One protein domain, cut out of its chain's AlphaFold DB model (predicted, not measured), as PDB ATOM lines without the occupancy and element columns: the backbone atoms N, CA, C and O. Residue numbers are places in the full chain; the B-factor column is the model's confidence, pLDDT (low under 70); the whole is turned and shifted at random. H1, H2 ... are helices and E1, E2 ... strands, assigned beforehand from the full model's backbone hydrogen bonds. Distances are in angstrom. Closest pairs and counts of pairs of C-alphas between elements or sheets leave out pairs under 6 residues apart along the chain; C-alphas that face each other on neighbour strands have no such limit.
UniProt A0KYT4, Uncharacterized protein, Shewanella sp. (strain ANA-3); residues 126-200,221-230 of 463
ATOM      1  N   THR A 126     409.559 480.453 402.009       85.00
ATOM      2  CA  THR A 126     409.394 479.111 402.598       85.00
ATOM      3  C   THR A 126     409.268 477.988 401.562       85.00
ATOM      4  O   THR A 126     409.286 476.811 401.924       85.00
ATOM      5  N   PHE A 127     409.139 478.325 400.276       82.44
ATOM      6  CA  PHE A 127     409.036 477.374 399.174       82.44
ATOM      7  C   PHE A 127     410.161 477.608 398.168       82.44
ATOM      8  O   PHE A 127     410.597 478.739 397.989       82.44
ATOM      9  N   GLY A 128     410.646 476.543 397.527       81.00
ATOM     10  CA  GLY A 128     411.474 476.655 396.326       81.00
ATOM     11  C   GLY A 128     410.607 476.615 395.077       81.00
ATOM     12  O   GLY A 128     409.637 475.857 395.023       81.00
ATOM     13  N   ASP A 129     410.973 477.391 394.063       80.12
ATOM     14  CA  ASP A 129     410.274 477.456 392.783       80.12
ATOM     15  C   ASP A 129     410.148 476.083 392.130       80.12
ATOM     16  O   ASP A 129     409.114 475.784 391.538       80.12
ATOM     17  N   ASN A 130     411.160 475.223 392.260       81.56
ATOM     18  CA  ASN A 130     411.134 473.868 391.709       81.56
ATOM     19  C   ASN A 130     410.082 472.952 392.362       81.56
ATOM     20  O   ASN A 130     409.594 472.030 391.711       81.56
ATOM     21  N   ASP A 131     409.668 473.240 393.598       85.06
ATOM     22  CA  ASP A 131     408.734 472.404 394.363       85.06
ATOM     23  C   ASP A 131     407.279 472.883 394.284       85.06
ATOM     24  O   ASP A 131     406.369 472.221 394.801       85.06
ATOM     25  N   VAL A 132     407.039 474.047 393.670       91.06
ATOM     26  CA  VAL A 132     405.714 474.670 393.624       91.06
ATOM     27  C   VAL A 132     405.305 475.089 392.225       91.06
ATOM     28  O   VAL A 132     406.093 475.577 391.423       91.06
ATOM     29  N   GLU A 133     404.016 474.960 391.956       93.62
ATOM     30  CA  GLU A 133     403.382 475.471 390.750       93.62
ATOM     31  C   GLU A 133     402.595 476.733 391.107       93.62
ATOM     32  O   GLU A 133     401.730 476.729 391.996       93.62
ATOM     33  N   PHE A 134     402.879 477.834 390.414       93.94
ATOM     34  CA  PHE A 134     402.220 479.111 390.662       93.94
ATOM     35  C   PHE A 134     400.879 479.123 389.933       93.94
ATOM     36  O   PHE A 134     400.811 479.428 388.750       93.94
ATOM     37  N   GLN A 135     399.784 478.797 390.619       95.56
ATOM     38  CA  GLN A 135     398.468 478.700 389.979       95.56
ATOM     39  C   GLN A 135     397.806 480.055 389.742       95.56
ATOM     40  O   GLN A 135     397.069 480.224 388.775       95.56
ATOM     41  N   LYS A 136     398.001 481.015 390.653       96.44
ATOM     42  CA  LYS A 136     397.391 482.347 390.554       96.44
ATOM     43  C   LYS A 136     398.286 483.409 391.165       96.44
ATOM     44  O   LYS A 136     398.794 483.222 392.269       96.44
ATOM     45  N   ILE A 137     398.385 484.552 390.499       95.31
ATOM     46  CA  ILE A 137     399.053 485.748 391.017       95.31
ATOM     47  C   ILE A 137     398.182 486.977 390.767       95.31
ATOM     48  O   ILE A 137     397.625 487.137 389.678       95.31
ATOM     49  N   ALA A 138     398.054 487.842 391.773       94.94
ATOM     50  CA  ALA A 138     397.485 489.177 391.608       94.94
ATOM     51  C   ALA A 138     398.559 490.237 391.857       94.94
ATOM     52  O   ALA A 138     399.300 490.184 392.843       94.94
ATOM     53  N   LEU A 139     398.627 491.190 390.934       94.38
ATOM     54  CA  LEU A 139     399.697 492.165 390.797       94.38
ATOM     55  C   LEU A 139     399.133 493.583 390.811       94.38
ATOM     56  O   LEU A 139     398.112 493.856 390.173       94.38
ATOM     57  N   ARG A 140     399.822 494.501 391.494       94.25
ATOM     58  CA  ARG A 140     399.588 495.948 391.424       94.25
ATOM     59  C   ARG A 140     400.758 496.595 390.691       94.25
ATOM     60  O   ARG A 140     401.877 496.576 391.181       94.25
ATOM     61  N   ASN A 141     400.503 497.195 389.535       93.56
ATOM     62  CA  ASN A 141     401.525 497.932 388.793       93.56
ATOM     63  C   ASN A 141     401.958 499.177 389.578       93.56
ATOM     64  O   ASN A 141     401.120 499.857 390.163       93.56
ATOM     65  N   MET A 142     403.231 499.546 389.521       94.12
ATOM     66  CA  MET A 142     403.796 500.728 390.170       94.12
ATOM     67  C   MET A 142     403.446 502.001 389.388       94.12
ATOM     68  O   MET A 142     404.278 502.652 388.762       94.12
ATOM     69  N   THR A 143     402.150 502.318 389.349       90.69
ATOM     70  CA  THR A 143     401.585 503.508 388.706       90.69
ATOM     71  C   THR A 143     400.284 503.937 389.373       90.69
ATOM     72  O   THR A 143     399.484 503.110 389.825       90.69
ATOM     73  N   ILE A 144     400.054 505.245 389.407       89.88
ATOM     74  CA  ILE A 144     398.796 505.859 389.846       89.88
ATOM     75  C   ILE A 144     398.021 506.498 388.691       89.88
ATOM     76  O   ILE A 144     396.902 506.956 388.900       89.88
ATOM     77  N   SER A 145     398.577 506.498 387.474       86.25
ATOM     78  CA  SER A 145     397.927 507.090 386.302       86.25
ATOM     79  C   SER A 145     396.525 506.504 386.083       86.25
ATOM     80  O   SER A 145     396.271 505.319 386.303       86.25
ATOM     81  N   ASP A 146     395.601 507.356 385.656       80.75
ATOM     82  CA  ASP A 146     394.255 506.995 385.211       80.75
ATOM     83  C   ASP A 146     394.232 506.389 383.798       80.75
ATOM     84  O   ASP A 146     393.259 505.741 383.425       80.75
ATOM     85  N   ARG A 147     395.316 506.550 383.029       80.06
ATOM     86  CA  ARG A 147     395.481 505.996 381.675       80.06
ATOM     87  C   ARG A 147     396.245 504.675 381.643       80.06
ATOM     88  O   ARG A 147     396.394 504.087 380.577       80.06
ATOM     89  N   ALA A 148     396.747 504.215 382.787       82.62
ATOM     90  CA  ALA A 148     397.507 502.977 382.898       82.62
ATOM     91  C   ALA A 148     396.690 501.879 383.587       82.62
ATOM     92  O   ALA A 148     395.889 502.139 384.485       82.62
ATOM     93  N   MET A 149     396.947 500.622 383.217       87.50
ATOM     94  CA  MET A 149     396.437 499.482 383.980       87.50
ATOM     95  C   MET A 149     397.038 499.499 385.386       87.50
ATOM     96  O   MET A 149     398.261 499.497 385.536       87.50
ATOM     97  N   ARG A 150     396.184 499.481 386.412       90.12
ATOM     98  CA  ARG A 150     396.610 499.539 387.817       90.12
ATOM     99  C   ARG A 150     396.869 498.163 388.416       90.12
ATOM    100  O   ARG A 150     397.867 497.993 389.106       90.12
ATOM    101  N   ALA A 151     396.010 497.188 388.139       91.12
ATOM    102  CA  ALA A 151     396.131 495.835 388.671       91.12
ATOM    103  C   ALA A 151     395.864 494.779 387.593       91.12
ATOM    104  O   ALA A 151     395.166 495.049 386.611       91.12
ATOM    105  N   ARG A 152     396.429 493.585 387.779       92.44
ATOM    106  CA  ARG A 152     396.236 492.412 386.916       92.44
ATOM    107  C   ARG A 152     396.125 491.156 387.774       92.44
ATOM    108  O   ARG A 152     396.722 491.089 388.845       92.44
ATOM    109  N   SER A 153     395.384 490.160 387.301       93.56
ATOM    110  CA  SER A 153     395.361 488.824 387.895       93.56
ATOM    111  C   SER A 153     395.554 487.801 386.789       93.56
ATOM    112  O   SER A 153     394.876 487.878 385.768       93.56
ATOM    113  N   TYR A 154     396.447 486.844 387.017       94.94
ATOM    114  CA  TYR A 154     396.733 485.745 386.097       94.94
ATOM    115  C   TYR A 154     396.463 484.417 386.789       94.94
ATOM    116  O   TYR A 154     396.688 484.300 387.994       94.94
ATOM    117  N   GLU A 155     395.967 483.437 386.037       96.25
ATOM    118  CA  GLU A 155     395.655 482.096 386.528       96.25
ATOM    119  C   GLU A 155     395.994 481.063 385.450       96.25
ATOM    120  O   GLU A 155     395.635 481.244 384.287       96.25
ATOM    121  N   ALA A 156     396.713 480.012 385.835       94.75
ATOM    122  CA  ALA A 156     397.127 478.912 384.970       94.75
ATOM    123  C   ALA A 156     397.350 477.638 385.806       94.75
ATOM    124  O   ALA A 156     397.252 477.663 387.033       94.75
ATOM    125  N   ALA A 157     397.645 476.511 385.150       92.38
ATOM    126  CA  ALA A 157     398.057 475.296 385.860       92.38
ATOM    127  C   ALA A 157     399.393 475.502 386.597       92.38
ATOM    128  O   ALA A 157     399.514 475.094 387.755       92.38
ATOM    129  N   ASP A 158     400.325 476.184 385.928       93.56
ATOM    130  CA  ASP A 158     401.560 476.751 386.461       93.56
ATOM    131  C   ASP A 158     401.905 478.009 385.647       93.56
ATOM    132  O   ASP A 158     401.906 477.974 384.418       93.56
ATOM    133  N   LEU A 159     402.117 479.142 386.314       92.75
ATOM    134  CA  LEU A 159     402.436 480.422 385.681       92.75
ATOM    135  C   LEU A 159     403.913 480.531 385.290       92.75
ATOM    136  O   LEU A 159     404.239 481.385 384.460       92.75
ATOM    137  N   LYS A 160     404.794 479.692 385.849       88.56
ATOM    138  CA  LYS A 160     406.205 479.646 385.443       88.56
ATOM    139  C   LYS A 160     406.293 479.307 383.952       88.56
ATOM    140  O   LYS A 160     405.616 478.405 383.469       88.56
ATOM    141  N   GLY A 161     407.070 480.083 383.200       81.88
ATOM    142  CA  GLY A 161     407.210 479.932 381.745       81.88
ATOM    143  C   GLY A 161     406.014 480.404 380.898       81.88
ATOM    144  O   GLY A 161     406.182 480.614 379.702       81.88
ATOM    145  N   LEU A 162     404.829 480.628 381.485       86.00
ATOM    146  CA  LEU A 162     403.662 481.190 380.781       86.00
ATOM    147  C   LEU A 162     403.517 482.696 380.990       86.00
ATOM    148  O   LEU A 162     403.116 483.430 380.084       86.00
ATOM    149  N   LEU A 163     403.790 483.165 382.207       86.44
ATOM    150  CA  LEU A 163     403.709 484.577 382.529       86.44
ATOM    151  C   LEU A 163     404.960 485.285 382.015       86.44
ATOM    152  O   LEU A 163     406.070 484.997 382.453       86.44
ATOM    153  N   SER A 164     404.773 486.258 381.123       82.12
ATOM    154  CA  SER A 164     405.877 487.122 380.712       82.12
ATOM    155  C   SER A 164     406.381 487.934 381.905       82.12
ATOM    156  O   SER A 164     405.628 488.709 382.501       82.12
ATOM    157  N   THR A 165     407.664 487.776 382.219       79.75
ATOM    158  CA  THR A 165     408.374 488.548 383.247       79.75
ATOM    159  C   THR A 165     408.875 489.898 382.729       79.75
ATOM    160  O   THR A 165     409.415 490.695 383.491       79.75
ATOM    161  N   HIS A 166     408.649 490.220 381.451       77.50
ATOM    162  CA  HIS A 166     409.037 491.506 380.883       77.50
ATOM    163  C   HIS A 166     408.312 492.660 381.594       77.50
ATOM    164  O   HIS A 166     407.081 492.757 381.548       77.50
ATOM    165  N   SER A 167     409.073 493.572 382.211       78.44
ATOM    166  CA  SER A 167     408.536 494.663 383.038       78.44
ATOM    167  C   SER A 167     407.778 494.190 384.287       78.44
ATOM    168  O   SER A 167     407.062 494.987 384.904       78.44
ATOM    169  N   ALA A 168     407.922 492.921 384.685       86.44
ATOM    170  CA  ALA A 168     407.343 492.412 385.926       86.44
ATOM    171  C   ALA A 168     407.941 493.112 387.152       86.44
ATOM    172  O   ALA A 168     407.224 493.284 388.138       86.44
ATOM    173  N   GLY A 169     409.161 493.654 387.047       88.50
ATOM    174  CA  GLY A 169     409.790 494.457 388.098       88.50
ATOM    175  C   GLY A 169     408.982 495.693 388.508       88.50
ATOM    176  O   GLY A 169     409.102 496.167 389.631       88.50
ATOM    177  N   ARG A 170     408.056 496.150 387.654       90.69
ATOM    178  CA  ARG A 170     407.092 497.229 387.944       90.69
ATOM    179  C   ARG A 170     405.796 496.742 388.577       90.69
ATOM    180  O   ARG A 170     404.834 497.505 388.646       90.69
ATOM    181  N   SER A 171     405.707 495.477 388.960       93.56
ATOM    182  CA  SER A 171     404.485 494.845 389.448       93.56
ATOM    183  C   SER A 171     404.707 494.308 390.852       93.56
ATOM    184  O   SER A 171     405.601 493.503 391.073       93.56
ATOM    185  N   ILE A 172     403.873 494.736 391.795       93.81
ATOM    186  CA  ILE A 172     403.904 494.316 393.196       93.81
ATOM    187  C   ILE A 172     402.959 493.121 393.373       93.81
ATOM    188  O   ILE A 172     401.740 493.301 393.236       93.81
ATOM    189  N   PRO A 173     403.460 491.919 393.701       92.69
ATOM    190  CA  PRO A 173     402.619 490.788 394.057       92.69
ATOM    191  C   PRO A 173     401.944 491.031 395.402       92.69
ATOM    192  O   PRO A 173     402.600 491.294 396.406       92.69
ATOM    193  N   PHE A 174     400.617 490.932 395.431       91.62
ATOM    194  CA  PHE A 174     399.841 491.070 396.669       91.62
ATOM    195  C   PHE A 174     398.908 489.885 396.927       91.62
ATOM    196  O   PHE A 174     398.182 489.865 397.922       91.62
ATOM    197  N   TYR A 175     398.888 488.890 396.047       94.19
ATOM    198  CA  TYR A 175     398.188 487.634 396.275       94.19
ATOM    199  C   TYR A 175     398.836 486.532 395.449       94.19
ATOM    200  O   TYR A 175     399.079 486.721 394.257       94.19
ATOM    201  N   LEU A 176     399.055 485.381 396.075       94.88
ATOM    202  CA  LEU A 176     399.619 484.191 395.455       94.88
ATOM    203  C   LEU A 176     398.790 482.971 395.832       94.88
ATOM    204  O   LEU A 176     398.414 482.807 396.992       94.88
ATOM    205  N   LYS A 177     398.552 482.098 394.856       95.94
ATOM    206  CA  LYS A 177     398.039 480.742 395.049       95.94
ATOM    207  C   LYS A 177     399.050 479.773 394.456       95.94
ATOM    208  O   LYS A 177     399.325 479.832 393.259       95.94
ATOM    209  N   LEU A 178     399.573 478.896 395.298       94.25
ATOM    210  CA  LEU A 178     400.630 477.943 394.983       94.25
ATOM    211  C   LEU A 178     400.088 476.528 395.154       94.25
ATOM    212  O   LEU A 178     399.268 476.288 396.042       94.25
ATOM    213  N   ARG A 179     400.561 475.585 394.346       94.50
ATOM    214  CA  ARG A 179     400.320 474.154 394.542       94.50
ATOM    215  C   ARG A 179     401.653 473.461 394.802       94.50
ATOM    216  O   ARG A 179     402.560 473.570 393.991       94.50
ATOM    217  N   GLN A 180     401.747 472.763 395.929       90.12
ATOM    218  CA  GLN A 180     402.898 471.963 396.339       90.12
ATOM    219  C   GLN A 180     402.429 470.509 396.455       90.12
ATOM    220  O   GLN A 180     401.731 470.139 397.406       90.12
ATOM    221  N   GLY A 181     402.712 469.700 395.432       88.44
ATOM    222  CA  GLY A 181     402.125 468.366 395.291       88.44
ATOM    223  C   GLY A 181     400.588 468.412 395.301       88.44
ATOM    224  O   GLY A 181     399.963 469.066 394.469       88.44
ATOM    225  N   ALA A 182     399.963 467.728 396.262       88.38
ATOM    226  CA  ALA A 182     398.503 467.686 396.405       88.38
ATOM    227  C   ALA A 182     397.909 468.873 397.193       88.38
ATOM    228  O   ALA A 182     396.687 469.012 397.274       88.38
ATOM    229  N   VAL A 183     398.748 469.717 397.798       92.69
ATOM    230  CA  VAL A 183     398.313 470.773 398.717       92.69
ATOM    231  C   VAL A 183     398.339 472.124 398.015       92.69
ATOM    232  O   VAL A 183     399.307 472.482 397.353       92.69
ATOM    233  N   THR A 184     397.272 472.905 398.175       94.81
ATOM    234  CA  THR A 184     397.215 474.291 397.703       94.81
ATOM    235  C   THR A 184     397.456 475.244 398.864       94.81
ATOM    236  O   THR A 184     396.775 475.175 399.888       94.81
ATOM    237  N   LYS A 185     398.378 476.183 398.684       95.06
ATOM    238  CA  LYS A 185     398.670 477.261 399.627       95.06
ATOM    239  C   LYS A 185     398.281 478.604 399.028       95.06
ATOM    240  O   LYS A 185     398.263 478.789 397.814       95.06
ATOM    241  N   THR A 186     397.901 479.549 399.870       95.88
ATOM    242  CA  THR A 186     397.576 480.914 399.463       95.88
ATOM    243  C   THR A 186     398.228 481.897 400.415       95.88
ATOM    244  O   THR A 186     398.074 481.769 401.628       95.88
ATOM    245  N   ILE A 187     398.905 482.896 399.857       94.94
ATOM    246  CA  ILE A 187     399.529 483.995 400.594       94.94
ATOM    247  C   ILE A 187     398.876 485.293 400.134       94.94
ATOM    248  O   ILE A 187     398.847 485.597 398.942       94.94
ATOM    249  N   SER A 188     398.327 486.067 401.068       91.31
ATOM    250  CA  SER A 188     397.813 487.409 400.779       91.31
ATOM    251  C   SER A 188     398.826 488.494 401.144       91.31
ATOM    252  O   SER A 188     399.652 488.320 402.038       91.31
ATOM    253  N   GLY A 189     398.677 489.680 400.554       82.94
ATOM    254  CA  GLY A 189     399.487 490.867 400.849       82.94
ATOM    255  C   GLY A 189     399.316 491.402 402.274       82.94
ATOM    256  O   GLY A 189     400.034 492.300 402.690       82.94
ATOM    257  N   THR A 190     398.389 490.840 403.057       83.62
ATOM    258  CA  THR A 190     398.282 491.092 404.503       83.62
ATOM    259  C   THR A 190     399.114 490.108 405.339       83.62
ATOM    260  O   THR A 190     398.900 490.036 406.549       83.62
ATOM    261  N   GLY A 191     399.974 489.292 404.719       89.44
ATOM    262  CA  GLY A 191     400.781 488.267 405.394       89.44
ATOM    263  C   GLY A 191     399.956 487.104 405.951       89.44
ATOM    264  O   GLY A 191     400.300 486.533 406.980       89.44
ATOM    265  N   ARG A 192     398.797 486.800 405.346       92.94
ATOM    266  CA  ARG A 192     397.967 485.659 405.763       92.94
ATOM    267  C   ARG A 192     398.299 484.451 404.903       92.94
ATOM    268  O   ARG A 192     398.153 484.526 403.685       92.94
ATOM    269  N   LEU A 193     398.669 483.359 405.564       96.25
ATOM    270  CA  LEU A 193     398.927 482.060 404.961       96.25
ATOM    271  C   LEU A 193     397.721 481.147 405.173       96.25
ATOM    272  O   LEU A 193     397.237 480.978 406.296       96.25
ATOM    273  N   VAL A 194     397.240 480.555 404.084       96.12
ATOM    274  CA  VAL A 194     396.156 479.572 404.092       96.12
ATOM    275  C   VAL A 194     396.620 478.314 403.384       96.12
ATOM    276  O   VAL A 194     397.143 478.397 402.279       96.12
ATOM    277  N   GLU A 195     396.375 477.156 403.984       95.88
ATOM    278  CA  GLU A 195     396.668 475.855 403.387       95.88
ATOM    279  C   GLU A 195     395.388 475.020 403.268       95.88
ATOM    280  O   GLU A 195     394.653 474.817 404.239       95.88
ATOM    281  N   SER A 196     395.110 474.527 402.061       93.75
ATOM    282  CA  SER A 196     393.943 473.696 401.789       93.75
ATOM    283  C   SER A 196     394.055 472.376 402.545       93.75
ATOM    284  O   SER A 196     394.953 471.576 402.291       93.75
ATOM    285  N   SER A 197     393.127 472.137 403.459       93.31
ATOM    286  CA  SER A 197     393.093 470.929 404.276       93.31
ATOM    287  C   SER A 197     391.673 470.667 404.768       93.31
ATOM    288  O   SER A 197     390.829 471.570 404.788       93.31
ATOM    289  N   GLN A 198     391.403 469.422 405.172       93.50
ATOM    290  CA  GLN A 198     390.271 469.148 406.057       93.50
ATOM    291  C   GLN A 198     390.471 469.889 407.381       93.50
ATOM    292  O   GLN A 198     391.588 470.283 407.715       93.50
ATOM    293  N   ARG A 199     389.388 470.086 408.136       94.81
ATOM    294  CA  ARG A 199     389.509 470.723 409.443       94.81
ATOM    295  C   ARG A 199     390.348 469.861 410.386       94.81
ATOM    296  O   ARG A 199     390.293 468.637 410.321       94.81
ATOM    297  N   LYS A 200     391.123 470.531 411.230       95.88
ATOM    298  CA  LYS A 200     392.151 469.969 412.101       95.88
ATOM    299  C   LYS A 200     391.878 470.302 413.558       95.88
ATOM    300  O   LYS A 200     391.274 471.338 413.845       95.88
ATOM    301  N   ASN A 221     416.513 478.795 398.909       72.62
ATOM    302  CA  ASN A 221     417.425 479.631 398.127       72.62
ATOM    303  C   ASN A 221     417.038 479.739 396.641       72.62
ATOM    304  O   ASN A 221     417.764 480.363 395.875       72.62
ATOM    305  N   ASP A 222     415.928 479.126 396.224       72.56
ATOM    306  CA  ASP A 222     415.563 478.956 394.815       72.56
ATOM    307  C   ASP A 222     414.235 479.661 394.492       72.56
ATOM    308  O   ASP A 222     413.201 479.015 394.368       72.56
ATOM    309  N   ASN A 223     414.242 480.999 394.439       67.06
ATOM    310  CA  ASN A 223     413.046 481.853 394.285       67.06
ATOM    311  C   ASN A 223     413.133 482.796 393.062       67.06
ATOM    312  O   ASN A 223     412.819 483.987 393.133       67.06
ATOM    313  N   ASN A 224     413.568 482.266 391.920       77.88
ATOM    314  CA  ASN A 224     413.857 483.027 390.698       77.88
ATOM    315  C   ASN A 224     412.617 483.704 390.074       77.88
ATOM    316  O   ASN A 224     412.706 484.800 389.514       77.88
ATOM    317  N   PHE A 225     411.439 483.086 390.175       85.19
ATOM    318  CA  PHE A 225     410.194 483.584 389.600       85.19
ATOM    319  C   PHE A 225     409.739 484.869 390.291       85.19
ATOM    320  O   PHE A 225     409.456 485.866 389.627       85.19
ATOM    321  N   LEU A 226     409.686 484.872 391.627       86.69
ATOM    322  CA  LEU A 226     409.241 486.045 392.384       86.69
ATOM    323  C   LEU A 226     410.284 487.174 392.406       86.69
ATOM    324  O   LEU A 226     409.907 488.340 392.536       86.69
ATOM    325  N   ASP A 227     411.561 486.859 392.189       85.00
ATOM    326  CA  ASP A 227     412.637 487.849 392.069       85.00
ATOM    327  C   ASP A 227     412.522 488.741 390.819       85.00
ATOM    328  O   ASP A 227     413.102 489.832 390.785       85.00
ATOM    329  N   SER A 228     411.719 488.321 389.835       86.12
ATOM    330  CA  SER A 228     411.374 489.108 388.641       86.12
ATOM    331  C   SER A 228     410.420 490.280 388.924       86.12
ATOM    332  O   SER A 228     410.143 491.076 388.031       86.12
ATOM    333  N   PHE A 229     409.863 490.378 390.136       90.88
ATOM    334  CA  PHE A 229     408.851 491.370 390.506       90.88
ATOM    335  C   PHE A 229     409.411 492.503 391.374       90.88
ATOM    336  O   PHE A 229     410.572 492.484 391.797       90.88
ATOM    337  N   ALA A 230     408.577 493.515 391.641       92.12
ATOM    338  CA  ALA A 230     408.946 494.667 392.462       92.12
ATOM    339  C   ALA A 230     409.435 494.238 393.855       92.12
ATOM    340  O   ALA A 230     408.788 493.440 394.542       92.12
TER     341      ALA A 230
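What this domain is: This is residues 126 to 200 and 221 to 230 of the 463 residues of an uncharacterized protein of Shewanella sp. (strain ANA-3) (UniProt A0KYT4). The domain is one twisted sheet of five strands, with unnamed stretches and the short helix H1 over one side of it, toward E1 and E3, and the other side bare. The link between E1 and E2 reaches to one end of the long axis, and the last residues before the cut, 196 to 200, reach to the other. The printed part has 85 residues, with E1, E2, E3, E4, E5 and H1 in that order along the chain, and the sheet runs E2 E1 E3 E4 E5, all antiparallel. The class is mostly strand, though under half of the residues are in named elements. The whole is compact, with a radius of gyration of the C-alphas of 13.6 A, and elongated, spanning 46 by 25 by 23 A.

How they stand to each other: E1, residues 133 to 141, is an inner strand and bends by 58 degrees at residue 136. E2, residues 151 to 155, is an edge strand and forms a hairpin with E1; N 139 and O 152 are 2.8 A apart, within hydrogen-bond range. E3, residues 171 to 180, is the antiparallel neighbour of E1, with N 138 and O 175 at 2.9 A and N 172 and O 140 at 2.8 A; it bends by 69 degrees at residue 174. E4, residues 183 to 188, forms a hairpin with E3, with N 178 and O 185 at 2.8 A. E5, residues 192 to 195, is the other edge strand and forms a hairpin with E4, with N 186 and O 194 at 2.8 A. E3, E4 and E5 make a meander, each strand the antiparallel neighbour of the one before. H1, residues 224 to 227, is not on the sheet; it is apart from E3, but only just, with the closest C-alphas 8.3 A apart. H1 is too short for any pair of O i and N i+4, and its one O i to N i+3 pair is not within range.

Where its parts are: E1 begins at C-alpha 133, (403.382, 475.471, 390.750), and is 22.6 A long. E2 is 13.9 A long, E3 23.9 A and E4 16.8 A. E5 ends at C-alpha 195, (396.668, 475.855, 403.387). H1 ends at C-alpha 227, (412.637, 487.849, 392.069).

The domain as a whole: The C-alphas of Arg 147 and Lys 200, the two farthest apart, are 47.3 A from each other. Residues 201 to 220 are cut out, and C-alphas 200 and 221 are 30.5 A apart across the cut. The link from E2 to E3, residues 156 to 170, is long. The mean pLDDT of the printed part is 89.3, and residue 223 is under 70.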